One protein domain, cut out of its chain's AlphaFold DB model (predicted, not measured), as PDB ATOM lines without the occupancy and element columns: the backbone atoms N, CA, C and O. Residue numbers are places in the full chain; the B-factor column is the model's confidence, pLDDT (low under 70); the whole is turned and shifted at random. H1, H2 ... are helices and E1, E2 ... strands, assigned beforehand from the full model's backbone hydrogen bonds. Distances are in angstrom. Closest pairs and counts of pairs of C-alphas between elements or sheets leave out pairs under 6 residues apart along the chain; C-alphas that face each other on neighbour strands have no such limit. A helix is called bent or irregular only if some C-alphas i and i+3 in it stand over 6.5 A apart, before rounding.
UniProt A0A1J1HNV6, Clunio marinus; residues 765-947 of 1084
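Overview. This is residues 765 to 947 of the 1084 residues of a protein of Clunio marinus (UniProt A0A1J1HNV6). What is the main picture? A strongly twisted sheet of five strands curls round helix H4, while H1 and part of H2 graze it by E3 and E2. H5 is near E5, and residues 928 to 947, with no named element, run along the outside. What is it made of? The printed part has 183 residues with five named helices and five named strands, in the order H1 E1 H2 E2 E3 H3 E4 H4 E5 H5; the class is mixed, helices and strands, with 80 residues, under half, in named elements. The sheet, in the order E3 E2 E4 E1 E5, is mixed. How large is it? It is compact and rounded, with a radius of gyration of the C-alphas of 15.6 A and spans of 40 by 38 by 35 A.

Along the chain. Where are the strands? E1 is residues 786 to 793, 20.7 A long from C-alpha 786 at (-3.932, -34.128, -23.598); E2 is 832 to 834, E3 840 to 842 and E4 866 to 870. E5, residues 900 to 908, is 16.8 A long and bends by 108 degrees at residue 903. Where are the helices? H1 is residues 767 to 770, H2 803 to 819, 24.2 A long, and H4 881 to 896, 22.9 A long. H3 is residues 856 to 862, only just irregular, with C-alphas 857 and 860 7.0 A apart; H5 is residues 920 to 927 and ends with C-alpha 927 at (6.068, -16.361, -33.449).

Arrangement. How do the strands pair? E2 and E3 form an antiparallel hairpin, with N 833 and O 841 2.9 A apart. The other pairs are parallel: N 834 and O 869 of E2 and E4 are 2.8 A apart, N 790 and O 866 of E1 and E4 2.8 A, N 789 and O 905 of E1 and E5 2.9 A. E1, H2, E2 and E4, H4, E5 are split strand-helix-strand units, each with another strand between its two parallel strands, and both crossovers are right-handed. Which helices are on the sheet? H4 is on one face, two layers of helix and sheet, with C-alphas 894 and 900 of H4 and E5 closest at 5.3 A. H1, H2 and H5 only graze the sheet; H3 is only just not on it, with 4 pairs of C-alphas within 10 A. Do helices meet? H2 touches H1 with residues 807 to 811 alone, the C-alphas of Trp 770 and Arg 807 being closest at 4.9 A. Are their backbones well formed? In H2, H4 and H5 every O i to N i+4 pair is within hydrogen-bond range; H3 has 0 of 3, and 1 of 4 O i to N i+3 pairs.

Size, cuts and confidence. How far does it reach? The two C-alphas farthest apart, those of Glu 821 and Asp 931, are 44.8 A apart, and the printed part has no cut. Which links are long? They are H1 to E1, H2 to E2, E3 to H3 and E5 to H5. Where is confidence low? Mean pLDDT of the printed part is 70.0, with 72 residues under 70, among them 852 to 864 and 905 to 947.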
ATOM      1  N   GLN A 765     -16.364 -19.050 -16.689       90.62
ATOM      2  CA  GLN A 765     -17.819 -19.069 -16.637       90.62
ATOM      3  C   GLN A 765     -18.283 -20.489 -16.963       90.62
ATOM      4  O   GLN A 765     -18.118 -20.957 -18.092       90.62
ATOM      5  N   ARG A 766     -18.842 -21.186 -15.972       87.69
ATOM      6  CA  ARG A 766     -19.374 -22.538 -16.170       87.69
ATOM      7  C   ARG A 766     -20.623 -22.502 -17.038       87.69
ATOM      8  O   ARG A 766     -21.277 -21.464 -17.139       87.69
ATOM      9  N   ARG A 767     -21.022 -23.654 -17.578       89.19
ATOM     10  CA  ARG A 767     -22.275 -23.801 -18.351       89.19
ATOM     11  C   ARG A 767     -23.508 -23.199 -17.661       89.19
ATOM     12  O   ARG A 767     -24.342 -22.570 -18.305       89.19
ATOM     13  N   SER A 768     -23.602 -23.316 -16.335       85.38
ATOM     14  CA  SER A 768     -24.674 -22.697 -15.540       85.38
ATOM     15  C   SER A 768     -24.616 -21.166 -15.501       85.38
ATOM     16  O   SER A 768     -25.650 -20.521 -15.364       85.38
ATOM     17  N   ASP A 769     -23.419 -20.581 -15.601       85.38
ATOM     18  CA  ASP A 769     -23.179 -19.146 -15.421       85.38
ATOM     19  C   ASP A 769     -23.562 -18.343 -16.672       85.38
ATOM     20  O   ASP A 769     -24.044 -17.215 -16.559       85.38
ATOM     21  N   TRP A 770     -23.386 -18.928 -17.862       88.62
ATOM     22  CA  TRP A 770     -23.838 -18.350 -19.132       88.62
ATOM     23  C   TRP A 770     -25.195 -18.896 -19.602       88.62
ATOM     24  O   TRP A 770     -25.741 -18.415 -20.590       88.62
ATOM     25  N   GLY A 771     -25.808 -19.813 -18.845       86.62
ATOM     26  CA  GLY A 771     -27.151 -20.344 -19.096       86.62
ATOM     27  C   GLY A 771     -27.219 -21.224 -20.341       86.62
ATOM     28  O   GLY A 771     -28.013 -20.941 -21.235       86.62
ATOM     29  N   ALA A 772     -26.358 -22.240 -20.389       86.94
ATOM     30  CA  ALA A 772     -26.307 -23.236 -21.449       86.94
ATOM     31  C   ALA A 772     -27.584 -24.075 -21.527       86.94
ATOM     32  O   ALA A 772     -28.106 -24.518 -20.499       86.94
ATOM     33  N   HIS A 773     -28.017 -24.382 -22.747       85.31
ATOM     34  CA  HIS A 773     -29.010 -25.424 -22.986       85.31
ATOM     35  C   HIS A 773     -28.426 -26.814 -22.671       85.31
ATOM     36  O   HIS A 773     -27.198 -27.001 -22.723       85.31
ATOM     37  N   PRO A 774     -29.276 -27.802 -22.326       81.50
ATOM     38  CA  PRO A 774     -28.846 -29.187 -22.173       81.50
ATOM     39  C   PRO A 774     -28.173 -29.714 -23.446       81.50
ATOM     40  O   PRO A 774     -28.569 -29.373 -24.561       81.50
ATOM     41  N   MET A 775     -27.160 -30.561 -23.269       83.75
ATOM     42  CA  MET A 775     -26.545 -31.299 -24.375       83.75
ATOM     43  C   MET A 775     -27.571 -32.289 -24.951       83.75
ATOM     44  O   MET A 775     -28.300 -32.937 -24.196       83.75
ATOM     45  N   GLN A 776     -27.646 -32.392 -26.275       77.44
ATOM     46  CA  GLN A 776     -28.570 -33.268 -26.993       77.44
ATOM     47  C   GLN A 776     -27.816 -34.517 -27.475       77.44
ATOM     48  O   GLN A 776     -27.146 -34.465 -28.493       77.44
ATOM     49  N   GLY A 777     -27.900 -35.643 -26.758       74.56
ATOM     50  CA  GLY A 777     -27.217 -36.901 -27.124       74.56
ATOM     51  C   GLY A 777     -26.019 -37.257 -26.233       74.56
ATOM     52  O   GLY A 777     -25.701 -36.529 -25.293       74.56
ATOM     53  N   GLU A 778     -25.385 -38.406 -26.492       75.81
ATOM     54  CA  GLU A 778     -24.182 -38.856 -25.771       75.81
ATOM     55  C   GLU A 778     -22.913 -38.256 -26.400       75.81
ATOM     56  O   GLU A 778     -22.775 -38.228 -27.622       75.81
ATOM     57  N   LEU A 779     -22.002 -37.751 -25.560       80.62
ATOM     58  CA  LEU A 779     -20.714 -37.183 -25.973       80.62
ATOM     59  C   LEU A 779     -19.571 -38.149 -25.666       80.62
ATOM     60  O   LEU A 779     -19.514 -38.725 -24.578       80.62
ATOM     61  N   GLU A 780     -18.616 -38.242 -26.589       82.06
ATOM     62  CA  GLU A 780     -17.409 -39.050 -26.415       82.06
ATOM     63  C   GLU A 780     -16.436 -38.411 -25.402       82.06
ATOM     64  O   GLU A 780     -16.237 -37.187 -25.419       82.06
ATOM     65  N   PRO A 781     -15.808 -39.200 -24.510       82.75
ATOM     66  CA  PRO A 781     -14.861 -38.694 -23.522       82.75
ATOM     67  C   PRO A 781     -13.519 -38.294 -24.156       82.75
ATOM     68  O   PRO A 781     -13.030 -38.937 -25.087       82.75
ATOM     69  N   LEU A 782     -12.889 -37.242 -23.624       82.69
ATOM     70  CA  LEU A 782     -11.549 -36.810 -24.044       82.69
ATOM     71  C   LEU A 782     -10.459 -37.541 -23.246       82.69
ATOM     72  O   LEU A 782     -10.529 -37.634 -22.019       82.69
ATOM     73  N   ASN A 783      -9.412 -38.005 -23.930       80.19
ATOM     74  CA  ASN A 783      -8.255 -38.623 -23.283       80.19
ATOM     75  C   ASN A 783      -7.379 -37.562 -22.594       80.19
ATOM     76  O   ASN A 783      -6.845 -36.662 -23.244       80.19
ATOM     77  N   LEU A 784      -7.211 -37.685 -21.272       80.88
ATOM     78  CA  LEU A 784      -6.415 -36.773 -20.444       80.88
ATOM     79  C   LEU A 784      -5.209 -37.487 -19.797       80.88
ATOM     80  O   LEU A 784      -5.330 -38.662 -19.444       80.88
ATOM     81  N   PRO A 785      -4.077 -36.787 -19.572       80.88
ATOM     82  CA  PRO A 785      -3.794 -35.414 -19.997       80.88
ATOM     83  C   PRO A 785      -3.588 -35.332 -21.513       80.88
ATOM     84  O   PRO A 785      -2.876 -36.153 -22.091       80.88
ATOM     85  N   THR A 786      -4.163 -34.320 -22.161       81.38
ATOM     86  CA  THR A 786      -3.932 -34.128 -23.598       81.38
ATOM     87  C   THR A 786      -2.570 -33.471 -23.852       81.38
ATOM     88  O   THR A 786      -2.072 -32.700 -23.025       81.38
ATOM     89  N   SER A 787      -1.946 -33.770 -24.992       77.94
ATOM     90  CA  SER A 787      -0.716 -33.115 -25.450       77.94
ATOM     91  C   SER A 787      -0.964 -31.971 -26.423       77.94
ATOM     92  O   SER A 787       0.004 -31.334 -26.830       77.94
ATOM     93  N   ASN A 788      -2.208 -31.728 -26.844       76.81
ATOM     94  CA  ASN A 788      -2.491 -30.826 -27.954       76.81
ATOM     95  C   ASN A 788      -3.603 -29.830 -27.607       76.81
ATOM     96  O   ASN A 788      -4.601 -30.170 -26.970       76.81
ATOM     97  N   ILE A 789      -3.440 -28.596 -28.071       82.25
ATOM     98  CA  ILE A 789      -4.482 -27.567 -28.079       82.25
ATOM     99  C   ILE A 789      -4.768 -27.218 -29.528       82.25
ATOM    100  O   ILE A 789      -3.841 -27.007 -30.304       82.25
ATOM    101  N   ILE A 790      -6.042 -27.105 -29.870       79.38
ATOM    102  CA  ILE A 790      -6.499 -26.638 -31.169       79.38
ATOM    103  C   ILE A 790      -7.173 -25.284 -30.945       79.38
ATOM    104  O   ILE A 790      -8.161 -25.199 -30.220       79.38
ATOM    105  N   ILE A 791      -6.636 -24.218 -31.532       78.81
ATOM    106  CA  ILE A 791      -7.194 -22.866 -31.424       78.81
ATOM    107  C   ILE A 791      -7.968 -22.488 -32.685       78.81
ATOM    108  O   ILE A 791      -7.566 -22.826 -33.795       78.81
ATOM    109  N   THR A 792      -9.087 -21.788 -32.517       75.50
ATOM    110  CA  THR A 792      -9.977 -21.360 -33.613       75.50
ATOM    111  C   THR A 792     -10.666 -20.037 -33.261       75.50
ATOM    112  O   THR A 792     -10.609 -19.614 -32.108       75.50
ATOM    113  N   GLN A 793     -11.317 -19.361 -34.209       76.62
ATOM    114  CA  GLN A 793     -12.312 -18.320 -33.911       76.62
ATOM    115  C   GLN A 793     -13.726 -18.856 -34.167       76.62
ATOM    116  O   GLN A 793     -13.901 -19.942 -34.721       76.62
ATOM    117  N   THR A 794     -14.730 -18.133 -33.683       76.94
ATOM    118  CA  THR A 794     -16.149 -18.452 -33.885       76.94
ATOM    119  C   THR A 794     -16.627 -17.965 -35.255       76.94
ATOM    120  O   THR A 794     -16.409 -16.808 -35.587       76.94
ATOM    121  N   ASP A 795     -17.333 -18.791 -36.028       58.66
ATOM    122  CA  ASP A 795     -17.672 -18.469 -37.430       58.66
ATOM    123  C   ASP A 795     -18.716 -17.347 -37.628       58.66
ATOM    124  O   ASP A 795     -18.853 -16.841 -38.739       58.66
ATOM    125  N   ASP A 796     -19.448 -16.924 -36.588       58.22
ATOM    126  CA  ASP A 796     -20.577 -15.983 -36.741       58.22
ATOM    127  C   ASP A 796     -20.821 -15.074 -35.517       58.22
ATOM    128  O   ASP A 796     -21.951 -14.723 -35.182       58.22
ATOM    129  N   ALA A 797     -19.767 -14.698 -34.785       60.09
ATOM    130  CA  ALA A 797     -19.905 -13.772 -33.660       60.09
ATOM    131  C   ALA A 797     -18.987 -12.558 -33.823       60.09
ATOM    132  O   ALA A 797     -17.776 -12.695 -33.947       60.09
ATOM    133  N   GLU A 798     -19.539 -11.342 -33.769       68.31
ATOM    134  CA  GLU A 798     -18.704 -10.155 -33.513       68.31
ATOM    135  C   GLU A 798     -18.006 -10.282 -32.135       68.31
ATOM    136  O   GLU A 798     -18.423 -11.069 -31.274       68.31
ATOM    137  N   SER A 799     -16.954  -9.497 -31.904       77.06
ATOM    138  CA  SER A 799     -16.301  -9.391 -30.591       77.06
ATOM    139  C   SER A 799     -17.277  -9.000 -29.478       77.06
ATOM    140  O   SER A 799     -18.301  -8.368 -29.729       77.06
ATOM    141  N   CYS A 800     -16.951  -9.355 -28.235       83.75
ATOM    142  CA  CYS A 800     -17.824  -9.142 -27.081       83.75
ATOM    143  C   CYS A 800     -17.051  -8.567 -25.895       83.75
ATOM    144  O   CYS A 800     -16.104  -9.179 -25.416       83.75
ATOM    145  N   PHE A 801     -17.443  -7.392 -25.402       82.12
ATOM    146  CA  PHE A 801     -16.605  -6.613 -24.472       82.12
ATOM    147  C   PHE A 801     -17.145  -6.573 -23.042       82.12
ATOM    148  O   PHE A 801     -16.475  -6.091 -22.125       82.12
ATOM    149  N   THR A 802     -18.364  -7.068 -22.832       85.25
ATOM    150  CA  THR A 802     -18.978  -7.174 -21.506       85.25
ATOM    151  C   THR A 802     -19.428  -8.601 -21.225       85.25
ATOM    152  O   THR A 802     -19.826  -9.331 -22.129       85.25
ATOM    153  N   ILE A 803     -19.432  -8.987 -19.947       85.88
ATOM    154  CA  ILE A 803     -19.829 -10.339 -19.527       85.88
ATOM    155  C   ILE A 803     -21.248 -10.714 -19.975       85.88
ATOM    156  O   ILE A 803     -21.509 -11.862 -20.313       85.88
ATOM    157  N   GLN A 804     -22.178  -9.757 -20.002       87.25
ATOM    158  CA  GLN A 804     -23.553 -10.008 -20.437       87.25
ATOM    159  C   GLN A 804     -23.606 -10.307 -21.940       87.25
ATOM    160  O   GLN A 804     -24.222 -11.284 -22.354       87.25
ATOM    161  N   GLU A 805     -22.892  -9.508 -22.731       86.00
ATOM    162  CA  GLU A 805     -22.803  -9.650 -24.182       86.00
ATOM    163  C   GLU A 805     -22.133 -10.970 -24.588       86.00
ATOM    164  O   GLU A 805     -22.646 -11.696 -25.436       86.00
ATOM    165  N   CYS A 806     -21.017 -11.328 -23.947       88.88
ATOM    166  CA  CYS A 806     -20.339 -12.592 -24.221       88.88
ATOM    167  C   CYS A 806     -21.201 -13.806 -23.843       88.88
ATOM    168  O   CYS A 806     -21.256 -14.771 -24.601       88.88
ATOM    169  N   ARG A 807     -21.940 -13.760 -22.721       91.25
ATOM    170  CA  ARG A 807     -22.889 -14.828 -22.344       91.25
ATOM    171  C   ARG A 807     -23.998 -15.012 -23.374       91.25
ATOM    172  O   ARG A 807     -24.318 -16.144 -23.725       91.25
ATOM    173  N   GLU A 808     -24.581 -13.912 -23.844       87.75
ATOM    174  CA  GLU A 808     -25.632 -13.934 -24.865       87.75
ATOM    175  C   GLU A 808     -25.110 -14.504 -26.187       87.75
ATOM    176  O   GLU A 808     -25.771 -15.354 -26.782       87.75
ATOM    177  N   ARG A 809     -23.886 -14.143 -26.591       87.38
ATOM    178  CA  ARG A 809     -23.244 -14.677 -27.802       87.38
ATOM    179  C   ARG A 809     -22.923 -16.165 -27.704       87.38
ATOM    180  O   ARG A 809     -23.224 -16.902 -28.635       87.38
ATOM    181  N   VAL A 810     -22.360 -16.633 -26.587       89.62
ATOM    182  CA  VAL A 810     -22.072 -18.069 -26.396       89.62
ATOM    183  C   VAL A 810     -23.365 -18.892 -26.424       89.62
ATOM    184  O   VAL A 810     -23.399 -19.955 -27.044       89.62
ATOM    185  N   ARG A 811     -24.456 -18.378 -25.836       88.50
ATOM    186  CA  ARG A 811     -25.775 -19.022 -25.915       88.50
ATOM    187  C   ARG A 811     -26.321 -19.035 -27.342       88.50
ATOM    188  O   ARG A 811     -26.798 -20.072 -27.791       88.50
ATOM    189  N   HIS A 812     -26.207 -17.922 -28.063       85.69
ATOM    190  CA  HIS A 812     -26.644 -17.839 -29.454       85.69
ATOM    191  C   HIS A 812     -25.867 -18.799 -30.368       85.69
ATOM    192  O   HIS A 812     -26.467 -19.482 -31.198       85.69
ATOM    193  N   LEU A 813     -24.551 -18.923 -30.170       85.25
ATOM    194  CA  LEU A 813     -23.719 -19.904 -30.870       85.25
ATOM    195  C   LEU A 813     -24.199 -21.332 -30.589       85.25
ATOM    196  O   LEU A 813     -24.395 -22.105 -31.524       85.25
ATOM    197  N   GLN A 814     -24.448 -21.678 -29.322       87.62
ATOM    198  CA  GLN A 814     -24.969 -22.997 -28.954       87.62
ATOM    199  C   GLN A 814     -26.319 -23.295 -29.630       87.62
ATOM    200  O   GLN A 814     -26.488 -24.366 -30.211       87.62
ATOM    201  N   GLU A 815     -27.259 -22.345 -29.600       84.31
ATOM    202  CA  GLU A 815     -28.566 -22.475 -30.259       84.31
ATOM    203  C   GLU A 815     -28.429 -22.635 -31.775       84.31
ATOM    204  O   GLU A 815     -29.165 -23.410 -32.381       84.31
ATOM    205  N   THR A 816     -27.473 -21.938 -32.385       81.38
ATOM    206  CA  THR A 816     -27.221 -22.011 -33.827       81.38
ATOM    207  C   THR A 816     -26.740 -23.402 -34.229       81.38
ATOM    208  O   THR A 816     -27.283 -23.982 -35.165       81.38
ATOM    209  N   TYR A 817     -25.788 -23.992 -33.498       79.12
ATOM    210  CA  TYR A 817     -25.295 -25.342 -33.806       79.12
ATOM    211  C   TYR A 817     -26.322 -26.446 -33.511       79.12
ATOM    212  O   TYR A 817     -26.382 -27.428 -34.252       79.12
ATOM    213  N   GLN A 818     -27.158 -26.277 -32.480       79.50
ATOM    214  CA  GLN A 818     -28.213 -27.243 -32.145       79.50
ATOM    215  C   GLN A 818     -29.435 -27.160 -33.078       79.50
ATOM    216  O   GLN A 818     -30.071 -28.177 -33.327       79.50
ATOM    217  N   ASN A 819     -29.771 -25.979 -33.617       72.31
ATOM    218  CA  ASN A 819     -30.964 -25.782 -34.458       72.31
ATOM    219  C   ASN A 819     -30.684 -25.798 -35.973       72.31
ATOM    220  O   ASN A 819     -31.615 -25.670 -36.771       72.31
ATOM    221  N   ASN A 820     -29.425 -25.916 -36.406       66.00
ATOM    222  CA  ASN A 820     -29.082 -25.934 -37.828       66.00
ATOM    223  C   ASN A 820     -29.428 -27.290 -38.469       66.00
ATOM    224  O   ASN A 820     -28.734 -28.287 -38.247       66.00
ATOM    225  N   GLU A 821     -30.454 -27.306 -39.330       51.50
ATOM    226  CA  GLU A 821     -30.965 -28.492 -40.048       51.50
ATOM    227  C   GLU A 821     -29.904 -29.241 -40.887       51.50
ATOM    228  O   GLU A 821     -30.133 -30.388 -41.272       51.50
ATOM    229  N   ARG A 822     -28.739 -28.635 -41.177       49.03
ATOM    230  CA  ARG A 822     -27.635 -29.277 -41.920       49.03
ATOM    231  C   ARG A 822     -26.574 -29.961 -41.053       49.03
ATOM    232  O   ARG A 822     -25.855 -30.799 -41.589       49.03
ATOM    233  N   GLN A 823     -26.433 -29.594 -39.777       56.88
ATOM    234  CA  GLN A 823     -25.343 -30.076 -38.907       56.88
ATOM    235  C   GLN A 823     -25.828 -30.779 -37.633       56.88
ATOM    236  O   GLN A 823     -25.099 -31.628 -37.134       56.88
ATOM    237  N   ASN A 824     -27.043 -30.479 -37.149       62.75
ATOM    238  CA  ASN A 824     -27.748 -31.175 -36.060       62.75
ATOM    239  C   ASN A 824     -26.831 -31.637 -34.904       62.75
ATOM    240  O   ASN A 824     -26.822 -32.816 -34.537       62.75
ATOM    241  N   MET A 825     -26.000 -30.719 -34.391       71.31
ATOM    242  CA  MET A 825     -24.945 -31.054 -33.433       71.31
ATOM    243  C   MET A 825     -25.509 -31.250 -32.028       71.31
ATOM    244  O   MET A 825     -26.463 -30.595 -31.610       71.31
ATOM    245  N   THR A 826     -24.850 -32.115 -31.265       75.56
ATOM    246  CA  THR A 826     -25.237 -32.452 -29.891       75.56
ATOM    247  C   THR A 826     -25.065 -31.271 -28.922       75.56
ATOM    248  O   THR A 826     -25.850 -31.086 -27.987       75.56
ATOM    249  N   ASP A 827     -24.063 -30.419 -29.150       84.56
ATOM    250  CA  ASP A 827     -23.770 -29.217 -28.364       84.56
ATOM    251  C   ASP A 827     -22.833 -28.265 -29.129       84.56
ATOM    252  O   ASP A 827     -22.337 -28.608 -30.204       84.56
ATOM    253  N   ILE A 828     -22.520 -27.100 -28.541       86.69
ATOM    254  CA  ILE A 828     -21.492 -26.179 -29.050       86.69
ATOM    255  C   ILE A 828     -20.172 -26.934 -29.330       86.69
ATOM    256  O   ILE A 828     -19.745 -27.726 -28.489       86.69
ATOM    257  N   PRO A 829     -19.516 -26.739 -30.488       82.81
ATOM    258  CA  PRO A 829     -18.389 -27.574 -30.924       82.81
ATOM    259  C   PRO A 829     -17.111 -27.427 -30.083       82.81
ATOM    260  O   PRO A 829     -16.243 -28.296 -30.102       82.81
ATOM    261  N   TYR A 830     -16.969 -26.333 -29.339       88.88
ATOM    262  CA  TYR A 830     -15.723 -25.987 -28.659       88.88
ATOM    263  C   TYR A 830     -15.698 -26.483 -27.206       88.88
ATOM    264  O   TYR A 830     -16.711 -26.440 -26.498       88.88
ATOM    265  N   ASN A 831     -14.525 -26.894 -26.714       91.69
ATOM    266  CA  ASN A 831     -14.354 -27.220 -25.296       91.69
ATOM    267  C   ASN A 831     -14.440 -25.949 -24.439       91.69
ATOM    268  O   ASN A 831     -15.111 -25.950 -23.403       91.69
ATOM    269  N   TYR A 832     -13.805 -24.864 -24.896       93.81
ATOM    270  CA  TYR A 832     -13.813 -23.553 -24.242       93.81
ATOM    271  C   TYR A 832     -13.855 -22.411 -25.259       93.81
ATOM    272  O   TYR A 832     -13.339 -22.552 -26.365       93.81
ATOM    273  N   LEU A 833     -14.426 -21.272 -24.865       92.75
ATOM    274  CA  LEU A 833     -14.440 -20.037 -25.650       92.75
ATOM    275  C   LEU A 833     -13.842 -18.868 -24.853       92.75
ATOM    276  O   LEU A 833     -13.988 -18.832 -23.635       92.75
ATOM    277  N   ILE A 834     -13.197 -17.899 -25.500       92.44
ATOM    278  CA  ILE A 834     -12.559 -16.746 -24.839       92.44
ATOM    279  C   ILE A 834     -13.142 -15.433 -25.374       92.44
ATOM    280  O   ILE A 834     -13.070 -15.160 -26.573       92.44
ATOM    281  N   GLY A 835     -13.693 -14.616 -24.473       89.81
ATOM    282  CA  GLY A 835     -14.259 -13.299 -24.788       89.81
ATOM    283  C   GLY A 835     -13.274 -12.140 -24.596       89.81
ATOM    284  O   GLY A 835     -12.278 -12.262 -23.877       89.81
ATOM    285  N   ASP A 836     -13.570 -10.985 -25.206       86.88
ATOM    286  CA  ASP A 836     -12.828  -9.728 -24.978       86.88
ATOM    287  C   ASP A 836     -13.157  -9.078 -23.622       86.88
ATOM    288  O   ASP A 836     -12.512  -8.113 -23.207       86.88
ATOM    289  N   ASP A 837     -14.126  -9.636 -22.894       87.81
ATOM    290  CA  ASP A 837     -14.526  -9.256 -21.540       87.81
ATOM    291  C   ASP A 837     -13.569  -9.753 -20.440       87.81
ATOM    292  O   ASP A 837     -13.706  -9.367 -19.276       87.81
ATOM    293  N   GLY A 838     -12.596 -10.597 -20.792       85.62
ATOM    294  CA  GLY A 838     -11.609 -11.122 -19.853       85.62
ATOM    295  C   GLY A 838     -11.954 -12.482 -19.235       85.62
ATOM    296  O   GLY A 838     -11.288 -12.873 -18.270       85.62
ATOM    297  N   TYR A 839     -12.963 -13.198 -19.748       92.88
ATOM    298  CA  TYR A 839     -13.395 -14.501 -19.225       92.88
ATOM    299  C   TYR A 839     -13.275 -15.643 -20.252       92.88
ATOM    300  O   TYR A 839     -13.248 -15.444 -21.466       92.88
ATOM    301  N   VAL A 840     -13.205 -16.869 -19.726       93.88
ATOM    302  CA  VAL A 840     -13.287 -18.138 -20.459       93.88
ATOM    303  C   VAL A 840     -14.679 -18.720 -20.243       93.88
ATOM    304  O   VAL A 840     -15.146 -18.793 -19.113       93.88
ATOM    305  N   TYR A 841     -15.338 -19.176 -21.292       93.62
ATOM    306  CA  TYR A 841     -16.667 -19.764 -21.262       93.62
ATOM    307  C   TYR A 841     -16.554 -21.266 -21.498       93.62
ATOM    308  O   TYR A 841     -15.982 -21.705 -22.492       93.62
ATOM    309  N   GLU A 842     -17.057 -22.061 -20.558       93.25
ATOM    310  CA  GLU A 842     -17.065 -23.519 -20.662       93.25
ATOM    311  C   GLU A 842     -18.101 -23.965 -21.699       93.25
ATOM    312  O   GLU A 842     -19.300 -23.784 -21.480       93.25
ATOM    313  N   GLY A 843     -17.634 -24.538 -22.811       90.38
ATOM    314  CA  GLY A 843     -18.460 -25.237 -23.794       90.38
ATOM    315  C   GLY A 843     -18.652 -26.687 -23.358       90.38
ATOM    316  O   GLY A 843     -19.229 -26.937 -22.298       90.38
ATOM    317  N   ARG A 844     -18.133 -27.655 -24.123       89.50
ATOM    318  CA  ARG A 844     -18.164 -29.085 -23.736       89.50
ATOM    319  C   ARG A 844     -17.277 -29.420 -22.529       89.50
ATOM    320  O   ARG A 844     -17.425 -30.483 -21.933       89.50
ATOM    321  N   GLY A 845     -16.378 -28.513 -22.140       87.56
ATOM    322  CA  GLY A 845     -15.437 -28.722 -21.040       87.56
ATOM    323  C   GLY A 845     -14.327 -29.714 -21.403       87.56
ATOM    324  O   GLY A 845     -14.212 -30.137 -22.546       87.56
ATOM    325  N   PHE A 846     -13.475 -30.080 -20.441       87.25
ATOM    326  CA  PHE A 846     -12.356 -31.010 -20.690       87.25
ATOM    327  C   PHE A 846     -12.746 -32.494 -20.592       87.25
ATOM    328  O   PHE A 846     -11.918 -33.355 -20.859       87.25
ATOM    329  N   GLN A 847     -13.964 -32.798 -20.134       83.00
ATOM    330  CA  GLN A 847     -14.428 -34.175 -19.912       83.00
ATOM    331  C   GLN A 847     -14.813 -34.877 -21.218       83.00
ATOM    332  O   GLN A 847     -14.784 -36.103 -21.287       83.00
ATOM    333  N   TYR A 848     -15.142 -34.096 -22.243       87.06
ATOM    334  CA  TYR A 848     -15.672 -34.567 -23.513       87.06
ATOM    335  C   TYR A 848     -14.875 -33.983 -24.670       87.06
ATOM    336  O   TYR A 848     -14.271 -32.916 -24.545       87.06
ATOM    337  N   GLN A 849     -14.876 -34.673 -25.800       86.88
ATOM    338  CA  GLN A 849     -14.236 -34.194 -27.019       86.88
ATOM    339  C   GLN A 849     -15.006 -32.998 -27.595       86.88
ATOM    340  O   GLN A 849     -16.242 -32.948 -27.555       86.88
ATOM    341  N   GLY A 850     -14.270 -32.013 -28.118       80.06
ATOM    342  CA  GLY A 850     -14.858 -30.999 -28.994       80.06
ATOM    343  C   GLY A 850     -15.192 -31.598 -30.365       80.06
ATOM    344  O   GLY A 850     -14.872 -32.751 -30.637       80.06
ATOM    345  N   GLU A 851     -15.857 -30.847 -31.235       75.38
ATOM    346  CA  GLU A 851     -16.330 -31.370 -32.520       75.38
ATOM    347  C   GLU A 851     -16.144 -30.359 -33.647       75.38
ATOM    348  O   GLU A 851     -16.790 -29.321 -33.689       75.38
ATOM    349  N   ILE A 852     -15.239 -30.661 -34.572       65.94
ATOM    350  CA  ILE A 852     -14.910 -29.793 -35.705       65.94
ATOM    351  C   ILE A 852     -15.885 -30.054 -36.894       65.94
ATOM    352  O   ILE A 852     -15.861 -31.158 -37.444       65.94
ATOM    353  N   PRO A 853     -16.731 -29.099 -37.355       53.72
ATOM    354  CA  PRO A 853     -17.994 -29.436 -38.048       53.72
ATOM    355  C   PRO A 853     -17.977 -29.816 -39.550       53.72
ATOM    356  O   PRO A 853     -19.018 -29.664 -40.193       53.72
ATOM    357  N   ILE A 854     -16.857 -30.215 -40.188       52.28
ATOM    358  CA  ILE A 854     -16.777 -30.084 -41.674       52.28
ATOM    359  C   ILE A 854     -16.246 -31.296 -42.476       52.28
ATOM    360  O   ILE A 854     -16.320 -31.271 -43.703       52.28
ATOM    361  N   ASN A 855     -15.816 -32.414 -41.871       45.75
ATOM    362  CA  ASN A 855     -15.576 -33.654 -42.644       45.75
ATOM    363  C   ASN A 855     -15.557 -34.920 -41.755       45.75
ATOM    364  O   ASN A 855     -14.874 -34.897 -40.732       45.75
ATOM    365  N   PRO A 856     -16.202 -36.047 -42.128       42.31
ATOM    366  CA  PRO A 856     -16.075 -37.325 -41.411       42.31
ATOM    367  C   PRO A 856     -14.632 -37.835 -41.230       42.31
ATOM    368  O   PRO A 856     -14.392 -38.611 -40.310       42.31
ATOM    369  N   SER A 857     -13.660 -37.382 -42.033       42.03
ATOM    370  CA  SER A 857     -12.227 -37.687 -41.857       42.03
ATOM    371  C   SER A 857     -11.498 -36.829 -40.807       42.03
ATOM    372  O   SER A 857     -10.373 -37.161 -40.444       42.03
ATOM    373  N   ALA A 858     -12.116 -35.760 -40.287       46.34
ATOM    374  CA  ALA A 858     -11.551 -34.907 -39.229       46.34
ATOM    375  C   ALA A 858     -11.795 -35.454 -37.805       46.34
ATOM    376  O   ALA A 858     -11.275 -34.914 -36.829       46.34
ATOM    377  N   THR A 859     -12.557 -36.547 -37.688       48.19
ATOM    378  CA  THR A 859     -12.891 -37.226 -36.423       48.19
ATOM    379  C   THR A 859     -11.658 -37.615 -35.605       48.19
ATOM    380  O   THR A 859     -11.705 -37.539 -34.382       48.19
ATOM    381  N   SER A 860     -10.523 -37.913 -36.243       50.81
ATOM    382  CA  SER A 860      -9.296 -38.300 -35.538       50.81
ATOM    383  C   SER A 860      -8.612 -37.172 -34.754       50.81
ATOM    384  O   SER A 860      -7.765 -37.475 -33.928       50.81
ATOM    385  N   PHE A 861      -8.933 -35.889 -34.978       55.44
ATOM    386  CA  PHE A 861      -8.322 -34.768 -34.235       55.44
ATOM    387  C   PHE A 861      -9.111 -34.335 -32.998       55.44
ATOM    388  O   PHE A 861      -8.516 -33.820 -32.049       55.44
ATOM    389  N   ASN A 862     -10.417 -34.601 -32.972       64.69
ATOM    390  CA  ASN A 862     -11.270 -34.360 -31.805       64.69
ATOM    391  C   ASN A 862     -10.826 -35.210 -30.594       64.69
ATOM    392  O   ASN A 862     -10.949 -34.779 -29.449       64.69
ATOM    393  N   GLU A 863     -10.226 -36.377 -30.855       64.00
ATOM    394  CA  GLU A 863      -9.627 -37.262 -29.846       64.00
ATOM    395  C   GLU A 863      -8.247 -36.784 -29.354       64.00
ATOM    396  O   GLU A 863      -7.770 -37.225 -28.305       64.00
ATOM    397  N   LEU A 864      -7.579 -35.902 -30.112       60.97
ATOM    398  CA  LEU A 864      -6.163 -35.580 -29.928       60.97
ATOM    399  C   LEU A 864      -5.915 -34.328 -29.081       60.97
ATOM    400  O   LEU A 864      -4.793 -34.178 -28.598       60.97
ATOM    401  N   GLY A 865      -6.892 -33.436 -28.869       76.50
ATOM    402  CA  GLY A 865      -6.636 -32.133 -28.242       76.50
ATOM    403  C   GLY A 865      -7.849 -31.377 -27.706       76.50
ATOM    404  O   GLY A 865      -8.988 -31.662 -28.056       76.50
ATOM    405  N   LEU A 866      -7.592 -30.371 -26.863       85.44
ATOM    406  CA  LEU A 866      -8.613 -29.419 -26.405       85.44
ATOM    407  C   LEU A 866      -8.850 -28.332 -27.453       85.44
ATOM    408  O   LEU A 866      -7.911 -27.632 -27.831       85.44
ATOM    409  N   ILE A 867     -10.104 -28.128 -27.855       86.81
ATOM    410  CA  ILE A 867     -10.499 -27.086 -28.805       86.81
ATOM    411  C   ILE A 867     -10.894 -25.807 -28.053       86.81
ATOM    412  O   ILE A 867     -11.869 -25.788 -27.296       86.81
ATOM    413  N   ILE A 868     -10.145 -24.727 -28.276       89.69
ATOM    414  CA  ILE A 868     -10.347 -23.416 -27.651       89.69
ATOM    415  C   ILE A 868     -10.672 -22.385 -28.734       89.69
ATOM    416  O   ILE A 868      -9.841 -22.093 -29.593       89.69
ATOM    417  N   ALA A 869     -11.870 -21.806 -28.681       87.56
ATOM    418  CA  ALA A 869     -12.295 -20.768 -29.613       87.56
ATOM    419  C   ALA A 869     -12.119 -19.357 -29.037       87.56
ATOM    420  O   ALA A 869     -12.370 -19.117 -27.859       87.56
ATOM    421  N   PHE A 870     -11.755 -18.391 -29.868       87.81
ATOM    422  CA  PHE A 870     -11.835 -16.969 -29.545       87.81
ATOM    423  C   PHE A 870     -13.114 -16.385 -30.148       87.81
ATOM    424  O   PHE A 870     -13.406 -16.609 -31.322       87.81
ATOM    425  N   ILE A 871     -13.894 -15.662 -29.344       86.62
ATOM    426  CA  ILE A 871     -15.141 -15.033 -29.798       86.62
ATOM    427  C   ILE A 871     -14.778 -13.815 -30.661       86.62
ATOM    428  O   ILE A 871     -14.131 -12.892 -30.167       86.62
ATOM    429  N   GLY A 872     -15.163 -13.822 -31.938       76.38
ATOM    430  CA  GLY A 872     -14.812 -12.791 -32.926       76.38
ATOM    431  C   GLY A 872     -14.963 -13.287 -34.371       76.38
ATOM    432  O   GLY A 872     -15.216 -14.469 -34.577       76.38
ATOM    433  N   ASN A 873     -14.813 -12.390 -35.358       64.19
ATOM    434  CA  ASN A 873     -14.957 -12.688 -36.793       64.19
ATOM    435  C   ASN A 873     -13.614 -12.542 -37.539       64.19
ATOM    436  O   ASN A 873     -12.950 -11.506 -37.436       64.19
ATOM    437  N   TYR A 874     -13.293 -13.545 -38.361       55.56
ATOM    438  CA  TYR A 874     -12.088 -13.681 -39.187       55.56
ATOM    439  C   TYR A 874     -11.784 -12.516 -40.149       55.56
ATOM    440  O   TYR A 874     -10.644 -12.370 -40.583       55.56
ATOM    441  N   ALA A 875     -12.768 -11.689 -40.514       51.06
ATOM    442  CA  ALA A 875     -12.610 -10.729 -41.606       51.06
ATOM    443  C   ALA A 875     -11.971  -9.378 -41.223       51.06
ATOM    444  O   ALA A 875     -11.479  -8.697 -42.119       51.06
ATOM    445  N   ASN A 876     -12.020  -8.933 -39.955       47.62
ATOM    446  CA  ASN A 876     -11.785  -7.507 -39.639       47.62
ATOM    447  C   ASN A 876     -11.089  -7.174 -38.300       47.62
ATOM    448  O   ASN A 876     -10.870  -5.990 -38.034       47.62
ATOM    449  N   THR A 877     -10.743  -8.146 -37.451       53.84
ATOM    450  CA  THR A 877     -10.208  -7.869 -36.100       53.84
ATOM    451  C   THR A 877      -9.212  -8.931 -35.636       53.84
ATOM    452  O   THR A 877      -9.566 -10.102 -35.524       53.84
ATOM    453  N   ASP A 878      -7.980  -8.512 -35.329       63.94
ATOM    454  CA  ASP A 878      -6.981  -9.343 -34.642       63.94
ATOM    455  C   ASP A 878      -7.418  -9.686 -33.204       63.94
ATOM    456  O   ASP A 878      -8.220  -8.970 -32.600       63.94
ATOM    457  N   LEU A 879      -6.844 -10.758 -32.632       70.62
ATOM    458  CA  LEU A 879      -7.046 -11.119 -31.223       70.62
ATOM    459  C   LEU A 879      -6.683  -9.951 -30.304       70.62
ATOM    460  O   LEU A 879      -5.578  -9.401 -30.383       70.62
ATOM    461  N   SER A 880      -7.571  -9.607 -29.370       76.81
ATOM    462  CA  SER A 880      -7.243  -8.558 -28.411       76.81
ATOM    463  C   SER A 880      -6.188  -9.023 -27.409       76.81
ATOM    464  O   SER A 880      -6.084 -10.197 -27.041       76.81
ATOM    465  N   LEU A 881      -5.443  -8.059 -26.863       70.50
ATOM    466  CA  LEU A 881      -4.505  -8.321 -25.770       70.50
ATOM    467  C   LEU A 881      -5.206  -8.946 -24.546       70.50
ATOM    468  O   LEU A 881      -4.589  -9.696 -23.786       70.50
ATOM    469  N   THR A 882      -6.496  -8.660 -24.352       77.38
ATOM    470  CA  THR A 882      -7.309  -9.269 -23.296       77.38
ATOM    471  C   THR A 882      -7.474 -10.766 -23.539       77.38
ATOM    472  O   THR A 882      -7.119 -11.553 -22.661       77.38
ATOM    473  N   GLN A 883      -7.918 -11.168 -24.732       83.25
ATOM    474  CA  GLN A 883      -8.088 -12.573 -25.109       83.25
ATOM    475  C   GLN A 883      -6.777 -13.364 -24.997       83.25
ATOM    476  O   GLN A 883      -6.756 -14.454 -24.421       83.25
ATOM    477  N   VAL A 884      -5.660 -12.782 -25.447       77.94
ATOM    478  CA  VAL A 884      -4.322 -13.392 -25.352       77.94
ATOM    479  C   VAL A 884      -3.895 -13.610 -23.894       77.94
ATOM    480  O   VAL A 884      -3.427 -14.688 -23.521       77.94
ATOM    481  N   ASN A 885      -4.074 -12.611 -23.026       74.56
ATOM    482  CA  ASN A 885      -3.716 -12.726 -21.608       74.56
ATOM    483  C   ASN A 885      -4.573 -13.762 -20.866       74.56
ATOM    484  O   ASN A 885      -4.065 -14.501 -20.013       74.56
ATOM    485  N   VAL A 886      -5.866 -13.823 -21.195       82.75
ATOM    486  CA  VAL A 886      -6.804 -14.809 -20.646       82.75
ATOM    487  C   VAL A 886      -6.421 -16.215 -21.087       82.75
ATOM    488  O   VAL A 886      -6.344 -17.101 -20.238       82.75
ATOM    489  N   PHE A 887      -6.105 -16.403 -22.372       85.88
ATOM    490  CA  PHE A 887      -5.644 -17.678 -22.917       85.88
ATOM    491  C   PHE A 887      -4.412 -18.199 -22.169       85.88
ATOM    492  O   PHE A 887      -4.448 -19.306 -21.643       85.88
ATOM    493  N   ASN A 888      -3.371 -17.378 -21.998       78.06
ATOM    494  CA  ASN A 888      -2.161 -17.779 -21.263       78.06
ATOM    495  C   ASN A 888      -2.458 -18.204 -19.825       78.06
ATOM    496  O   ASN A 888      -2.046 -19.268 -19.371       78.06
ATOM    497  N   THR A 889      -3.249 -17.386 -19.128       79.88
ATOM    498  CA  THR A 889      -3.667 -17.678 -17.753       79.88
ATOM    499  C   THR A 889      -4.477 -18.976 -17.678       79.88
ATOM    500  O   THR A 889      -4.442 -19.676 -16.664       79.88
ATOM    501  N   PHE A 890      -5.237 -19.291 -18.725       88.25
ATOM    502  CA  PHE A 890      -6.028 -20.508 -18.821       88.25
ATOM    503  C   PHE A 890      -5.161 -21.740 -19.112       88.25
ATOM    504  O   PHE A 890      -5.326 -22.747 -18.425       88.25
ATOM    505  N   ILE A 891      -4.177 -21.645 -20.014       85.12
ATOM    506  CA  ILE A 891      -3.219 -22.727 -20.290       85.12
ATOM    507  C   ILE A 891      -2.434 -23.101 -19.032       85.12
ATOM    508  O   ILE A 891      -2.399 -24.274 -18.662       85.12
ATOM    509  N   ASP A 892      -1.913 -22.116 -18.297       77.00
ATOM    510  CA  ASP A 892      -1.219 -22.362 -17.028       77.00
ATOM    511  C   ASP A 892      -2.095 -23.133 -16.034       77.00
ATOM    512  O   ASP A 892      -1.615 -23.989 -15.288       77.00
ATOM    513  N   ARG A 893      -3.403 -22.853 -16.005       82.81
ATOM    514  CA  ARG A 893      -4.339 -23.577 -15.137       82.81
ATOM    515  C   ARG A 893      -4.542 -25.014 -15.592       82.81
ATOM    516  O   ARG A 893      -4.536 -25.881 -14.727       82.81
ATOM    517  N   LEU A 894      -4.681 -25.257 -16.896       82.88
ATOM    518  CA  LEU A 894      -4.837 -26.603 -17.452       82.88
ATOM    519  C   LEU A 894      -3.602 -27.480 -17.198       82.88
ATOM    520  O   LEU A 894      -3.750 -28.664 -16.895       82.88
ATOM    521  N   ILE A 895      -2.397 -26.896 -17.258       77.56
ATOM    522  CA  ILE A 895      -1.143 -27.586 -16.909       77.56
ATOM    523  C   ILE A 895      -1.114 -27.913 -15.415       77.56
ATOM    524  O   ILE A 895      -0.843 -29.046 -15.025       77.56
ATOM    525  N   ASN A 896      -1.419 -26.928 -14.564       75.75
ATOM    526  CA  ASN A 896      -1.408 -27.110 -13.111       75.75
ATOM    527  C   ASN A 896      -2.493 -28.080 -12.612       75.75
ATOM    528  O   ASN A 896      -2.355 -28.625 -11.520       75.75
ATOM    529  N   SER A 897      -3.570 -28.275 -13.378       78.00
ATOM    530  CA  SER A 897      -4.634 -29.233 -13.075       78.00
ATOM    531  C   SER A 897      -4.441 -30.600 -13.736       78.00
ATOM    532  O   SER A 897      -5.378 -31.390 -13.712       78.00
ATOM    533  N   GLU A 898      -3.284 -30.861 -14.356       82.69
ATOM    534  CA  GLU A 898      -2.965 -32.122 -15.050       82.69
ATOM    535  C   GLU A 898      -3.967 -32.493 -16.161       82.69
ATOM    536  O   GLU A 898      -4.119 -33.654 -16.525       82.69
ATOM    537  N   VAL A 899      -4.652 -31.496 -16.730       82.00
ATOM    538  CA  VAL A 899      -5.538 -31.674 -17.893       82.00
ATOM    539  C   VAL A 899      -4.724 -31.566 -19.187       82.00
ATOM    540  O   VAL A 899      -4.998 -32.264 -20.162       82.00
ATOM    541  N   LEU A 900      -3.689 -30.723 -19.185       83.12
ATOM    542  CA  LEU A 900      -2.769 -30.513 -20.300       83.12
ATOM    543  C   LEU A 900      -1.347 -30.909 -19.891       83.12
ATOM    544  O   LEU A 900      -0.870 -30.530 -18.819       83.12
ATOM    545  N   MET A 901      -0.638 -31.639 -20.752       77.00
ATOM    546  CA  MET A 901       0.761 -31.971 -20.500       77.00
ATOM    547  C   MET A 901       1.647 -30.718 -20.485       77.00
ATOM    548  O   MET A 901       1.524 -29.818 -21.313       77.00
ATOM    549  N   LYS A 902       2.623 -30.688 -19.566       71.50
ATOM    550  CA  LYS A 902       3.599 -29.589 -19.457       71.50
ATOM    551  C   LYS A 902       4.363 -29.342 -20.767       71.50
ATOM    552  O   LYS A 902       4.748 -28.214 -21.039       71.50
ATOM    553  N   ARG A 903       4.572 -30.391 -21.569       69.44
ATOM    554  CA  ARG A 903       5.020 -30.301 -22.963       69.44
ATOM    555  C   ARG A 903       3.819 -30.568 -23.864       69.44
ATOM    556  O   ARG A 903       3.382 -31.713 -23.944       69.44
ATOM    557  N   HIS A 904       3.298 -29.527 -24.502       70.94
ATOM    558  CA  HIS A 904       2.143 -29.613 -25.391       70.94
ATOM    559  C   HIS A 904       2.409 -28.884 -26.711       70.94
ATOM    560  O   HIS A 904       3.304 -28.040 -26.793       70.94
ATOM    561  N   LYS A 905       1.640 -29.232 -27.743       66.50
ATOM    562  CA  LYS A 905       1.643 -28.585 -29.058       66.50
ATOM    563  C   LYS A 905       0.371 -27.754 -29.226       66.50
ATOM    564  O   LYS A 905      -0.691 -28.135 -28.732       66.50
ATOM    565  N   ILE A 906       0.478 -26.621 -29.913       69.12
ATOM    566  CA  ILE A 906      -0.663 -25.764 -30.247       69.12
ATOM    567  C   ILE A 906      -0.833 -25.777 -31.763       69.12
ATOM    568  O   ILE A 906       0.104 -25.482 -32.500       69.12
ATOM    569  N   PHE A 907      -2.034 -26.110 -32.212       67.31
ATOM    570  CA  PHE A 907      -2.430 -26.156 -33.611       67.31
ATOM    571  C   PHE A 907      -3.480 -25.085 -33.863       67.31
ATOM    572  O   PHE A 907      -4.411 -24.935 -33.077       67.31
ATOM    573  N   SER A 908      -3.364 -24.357 -34.968       64.88
ATOM    574  CA  SER A 908      -4.446 -23.494 -35.443       64.88
ATOM    575  C   SER A 908      -5.382 -24.308 -36.329       64.88
ATOM    576  O   SER A 908      -4.922 -24.987 -37.245       64.88
ATOM    577  N   ASN A 909      -6.686 -24.233 -36.079       56.94
ATOM    578  CA  ASN A 909      -7.686 -24.853 -36.936       56.94
ATOM    579  C   ASN A 909      -7.867 -24.009 -38.206       56.94
ATOM    580  O   ASN A 909      -8.171 -22.819 -38.118       56.94
ATOM    581  N   HIS A 910      -7.698 -24.623 -39.378       52.94
ATOM    582  CA  HIS A 910      -8.138 -24.062 -40.652       52.94
ATOM    583  C   HIS A 910      -9.412 -24.797 -41.063       52.94
ATOM    584  O   HIS A 910      -9.399 -25.915 -41.569       52.94
ATOM    585  N   GLN A 911     -10.532 -24.135 -40.855       38.41
ATOM    586  CA  GLN A 911     -11.784 -24.383 -41.544       38.41
ATOM    587  C   GLN A 911     -12.232 -23.017 -42.082       38.41
ATOM    588  O   GLN A 911     -12.032 -22.034 -41.389       38.41
ATOM    589  N   LEU A 912     -12.828 -22.794 -43.252       40.44
ATOM    590  CA  LEU A 912     -12.924 -23.471 -44.542       40.44
ATOM    591  C   LEU A 912     -13.598 -22.416 -45.469       40.44
ATOM    592  O   LEU A 912     -14.697 -21.984 -45.142       40.44
ATOM    593  N   VAL A 913     -12.955 -22.040 -46.599       31.19
ATOM    594  CA  VAL A 913     -13.387 -21.164 -47.741       31.19
ATOM    595  C   VAL A 913     -12.676 -19.778 -47.896       31.19
ATOM    596  O   VAL A 913     -12.872 -18.858 -47.114       31.19
ATOM    597  N   PHE A 914     -11.926 -19.637 -49.009       29.16
ATOM    598  CA  PHE A 914     -11.471 -18.422 -49.742       29.16
ATOM    599  C   PHE A 914     -10.478 -17.396 -49.143       29.16
ATOM    600  O   PHE A 914     -10.413 -16.287 -49.671       29.16
ATOM    601  N   ILE A 915      -9.650 -17.709 -48.140       30.05
ATOM    602  CA  ILE A 915      -8.543 -16.800 -47.762       30.05
ATOM    603  C   ILE A 915      -7.264 -17.605 -47.469       30.05
ATOM    604  O   ILE A 915      -7.291 -18.526 -46.657       30.05
ATOM    605  N   ASP A 916      -6.172 -17.272 -48.167       33.94
ATOM    606  CA  ASP A 916      -4.894 -18.012 -48.221       33.94
ATOM    607  C   ASP A 916      -3.924 -17.726 -47.047       33.94
ATOM    608  O   ASP A 916      -2.806 -18.242 -47.034       33.94
ATOM    609  N   GLU A 917      -4.311 -16.931 -46.042       43.28
ATOM    610  CA  GLU A 917      -3.391 -16.459 -44.994       43.28
ATOM    611  C   GLU A 917      -3.925 -16.662 -43.565       43.28
ATOM    612  O   GLU A 917      -5.092 -16.407 -43.263       43.28
ATOM    613  N   ILE A 918      -3.035 -17.097 -42.662       48.03
ATOM    614  CA  ILE A 918      -3.264 -17.107 -41.209       48.03
ATOM    615  C   ILE A 918      -3.368 -15.642 -40.744       48.03
ATOM    616  O   ILE A 918      -2.478 -14.859 -41.081       48.03
ATOM    617  N   PRO A 919      -4.376 -15.251 -39.939       50.16
ATOM    618  CA  PRO A 919      -4.480 -13.884 -39.433       50.16
ATOM    619  C   PRO A 919      -3.201 -13.449 -38.706       50.16
ATOM    620  O   PRO A 919      -2.737 -14.133 -37.785       50.16
ATOM    621  N   GLN A 920      -2.636 -12.305 -39.104       53.06
ATOM    622  CA  GLN A 920      -1.330 -11.833 -38.630       53.06
ATOM    623  C   GLN A 920      -1.265 -11.715 -37.099       53.06
ATOM    624  O   GLN A 920      -0.227 -12.015 -36.516       53.06
ATOM    625  N   GLY A 921      -2.355 -11.354 -36.411       54.62
ATOM    626  CA  GLY A 921      -2.397 -11.309 -34.946       54.62
ATOM    627  C   GLY A 921      -2.216 -12.671 -34.265       54.62
ATOM    628  O   GLY A 921      -1.584 -12.746 -33.210       54.62
ATOM    629  N   LEU A 922      -2.709 -13.754 -34.877       54.31
ATOM    630  CA  LEU A 922      -2.498 -15.120 -34.389       54.31
ATOM    631  C   LEU A 922      -1.068 -15.593 -34.678       54.31
ATOM    632  O   LEU A 922      -0.440 -16.204 -33.820       54.31
ATOM    633  N   LEU A 923      -0.536 -15.246 -35.855       56.19
ATOM    634  CA  LEU A 923       0.860 -15.483 -36.240       56.19
ATOM    635  C   LEU A 923       1.834 -14.776 -35.288       56.19
ATOM    636  O   LEU A 923       2.690 -15.429 -34.707       56.19
ATOM    637  N   ASN A 924       1.622 -13.487 -35.013       55.69
ATOM    638  CA  ASN A 924       2.425 -12.695 -34.076       55.69
ATOM    639  C   ASN A 924       2.390 -13.262 -32.644       55.69
ATOM    640  O   ASN A 924       3.384 -13.201 -31.920       55.69
ATOM    641  N   PHE A 925       1.239 -13.796 -32.211       60.16
ATOM    642  CA  PHE A 925       1.111 -14.463 -30.913       60.16
ATOM    643  C   PHE A 925       1.951 -15.751 -30.845       60.16
ATOM    644  O   PHE A 925       2.549 -16.031 -29.804       60.16
ATOM    645  N   LEU A 926       2.006 -16.509 -31.943       55.88
ATOM    646  CA  LEU A 926       2.718 -17.781 -32.040       55.88
ATOM    647  C   LEU A 926       4.237 -17.605 -32.272       55.88
ATOM    648  O   LEU A 926       5.025 -18.270 -31.605       55.88
ATOM    649  N   GLU A 927       4.657 -16.667 -33.128       54.56
ATOM    650  CA  GLU A 927       6.068 -16.361 -33.449       54.56
ATOM    651  C   GLU A 927       6.852 -15.807 -32.244       54.56
ATOM    652  O   GLU A 927       8.058 -15.994 -32.126       54.56
ATOM    653  N   GLY A 928       6.173 -15.167 -31.287       51.06
ATOM    654  CA  GLY A 928       6.803 -14.651 -30.068       51.06
ATOM    655  C   GLY A 928       7.178 -15.711 -29.023       51.06
ATOM    656  O   GLY A 928       7.606 -15.329 -27.931       51.06
ATOM    657  N   ARG A 929       6.952 -17.010 -29.289       52.56
ATOM    658  CA  ARG A 929       7.040 -18.088 -28.282       52.56
ATOM    659  C   ARG A 929       7.675 -19.397 -28.758       52.56
ATOM    660  O   ARG A 929       7.434 -20.446 -28.161       52.56
ATOM    661  N   GLU A 930       8.515 -19.348 -29.783       49.81
ATOM    662  CA  GLU A 930       9.195 -20.536 -30.324       49.81
ATOM    663  C   GLU A 930      10.047 -21.293 -29.279       49.81
ATOM    664  O   GLU A 930      10.191 -22.507 -29.372       49.81
ATOM    665  N   ASP A 931      10.525 -20.618 -28.226       42.81
ATOM    666  CA  ASP A 931      11.308 -21.232 -27.139       42.81
ATOM    667  C   ASP A 931      10.463 -22.011 -26.099       42.81
ATOM    668  O   ASP A 931      11.014 -22.784 -25.307       42.81
ATOM    669  N   GLU A 932       9.135 -21.823 -26.061       44.50
ATOM    670  CA  GLU A 932       8.229 -22.472 -25.091       44.50
ATOM    671  C   GLU A 932       7.510 -23.713 -25.665       44.50
ATOM    672  O   GLU A 932       6.994 -24.534 -24.898       44.50
ATOM    673  N   PHE A 933       7.520 -23.900 -26.993       46.69
ATOM    674  CA  PHE A 933       6.754 -24.933 -27.706       46.69
ATOM    675  C   PHE A 933       7.623 -25.710 -28.705       46.69
ATOM    676  O   PHE A 933       8.517 -25.161 -29.327       46.69
ATOM    677  N   TYR A 934       7.380 -27.015 -28.868       36.94
ATOM    678  CA  TYR A 934       8.337 -27.895 -29.563       36.94
ATOM    679  C   TYR A 934       8.210 -27.926 -31.098       36.94
ATOM    680  O   TYR A 934       9.041 -28.550 -31.741       36.94
ATOM    681  N   GLU A 935       7.187 -27.314 -31.699       41.59
ATOM    682  CA  GLU A 935       7.044 -27.213 -33.161       41.59
ATOM    683  C   GLU A 935       5.804 -26.382 -33.515       41.59
ATOM    684  O   GLU A 935       4.702 -26.691 -33.056       41.59
ATOM    685  N   LEU A 936       5.971 -25.373 -34.369       39.16
ATOM    686  CA  LEU A 936       4.887 -24.673 -35.057       39.16
ATOM    687  C   LEU A 936       4.703 -25.317 -36.435       39.16
ATOM    688  O   LEU A 936       5.515 -25.099 -37.329       39.16
ATOM    689  N   GLN A 937       3.653 -26.119 -36.627       41.06
ATOM    690  CA  GLN A 937       3.334 -26.669 -37.949       41.06
ATOM    691  C   GLN A 937       2.182 -25.894 -38.601       41.06
ATOM    692  O   GLN A 937       1.050 -25.910 -38.119       41.06
ATOM    693  N   LYS A 938       2.475 -25.229 -39.730       38.62
ATOM    694  CA  LYS A 938       1.463 -24.707 -40.661       38.62
ATOM    695  C   LYS A 938       0.891 -25.881 -41.451       38.62
ATOM    696  O   LYS A 938       1.555 -26.401 -42.344       38.62
ATOM    697  N   VAL A 939      -0.331 -26.300 -41.145       36.94
ATOM    698  CA  VAL A 939      -1.004 -27.354 -41.915       36.94
ATOM    699  C   VAL A 939      -1.847 -26.684 -42.998       36.94
ATOM    700  O   VAL A 939      -2.899 -26.116 -42.719       36.94
ATOM    701  N   SER A 940      -1.349 -26.679 -44.237       35.44
ATOM    702  CA  SER A 940      -2.097 -26.172 -45.396       35.44
ATOM    703  C   SER A 940      -3.176 -27.171 -45.827       35.44
ATOM    704  O   SER A 940      -3.100 -28.359 -45.508       35.44
ATOM    705  N   ASN A 941      -4.158 -26.728 -46.620       32.94
ATOM    706  CA  ASN A 941      -5.274 -27.568 -47.076       32.94
ATOM    707  C   ASN A 941      -4.898 -28.819 -47.901       32.94
ATOM    708  O   ASN A 941      -5.757 -29.662 -48.139       32.94
ATOM    709  N   ARG A 942      -3.624 -28.998 -48.283       33.19
ATOM    710  CA  ARG A 942      -3.112 -30.244 -48.894       33.19
ATOM    711  C   ARG A 942      -2.311 -31.133 -47.928       33.19
ATOM    712  O   ARG A 942      -2.121 -32.307 -48.219       33.19
ATOM    713  N   GLY A 943      -1.921 -30.621 -46.757       34.50
ATOM    714  CA  GLY A 943      -1.210 -31.349 -45.693       34.50
ATOM    715  C   GLY A 943      -2.105 -32.195 -44.777       34.50
ATOM    716  O   GLY A 943      -1.642 -32.725 -43.772       34.50
ATOM    717  N   TRP A 944      -3.388 -32.346 -45.112       31.84
ATOM    718  CA  TRP A 944      -4.350 -33.097 -44.294       31.84
ATOM    719  C   TRP A 944      -4.047 -34.604 -44.240       31.84
ATOM    720  O   TRP A 944      -4.508 -35.284 -43.328       31.84
ATOM    721  N   TRP A 945      -3.230 -35.115 -45.168       30.41
ATOM    722  CA  TRP A 945      -2.781 -36.510 -45.193       30.41
ATOM    723  C   TRP A 945      -1.425 -36.713 -44.488       30.41
ATOM    724  O   TRP A 945      -1.234 -37.730 -43.827       30.41
ATOM    725  N   SER A 946      -0.531 -35.712 -44.500       33.62
ATOM    726  CA  SER A 946       0.820 -35.829 -43.917       33.62
ATOM    727  C   SER A 946       0.851 -35.770 -42.385       33.62
ATOM    728  O   SER A 946       1.804 -36.240 -41.756       33.62
ATOM    729  N   ALA A 947      -0.188 -35.222 -41.749       35.31
ATOM    730  CA  ALA A 947      -0.289 -35.210 -40.290       35.31
ATOM    731  C   ALA A 947      -0.514 -36.620 -39.712       35.31
ATOM    732  O   ALA A 947      -0.161 -36.876 -38.565       35.31
TER     733      ALA A 947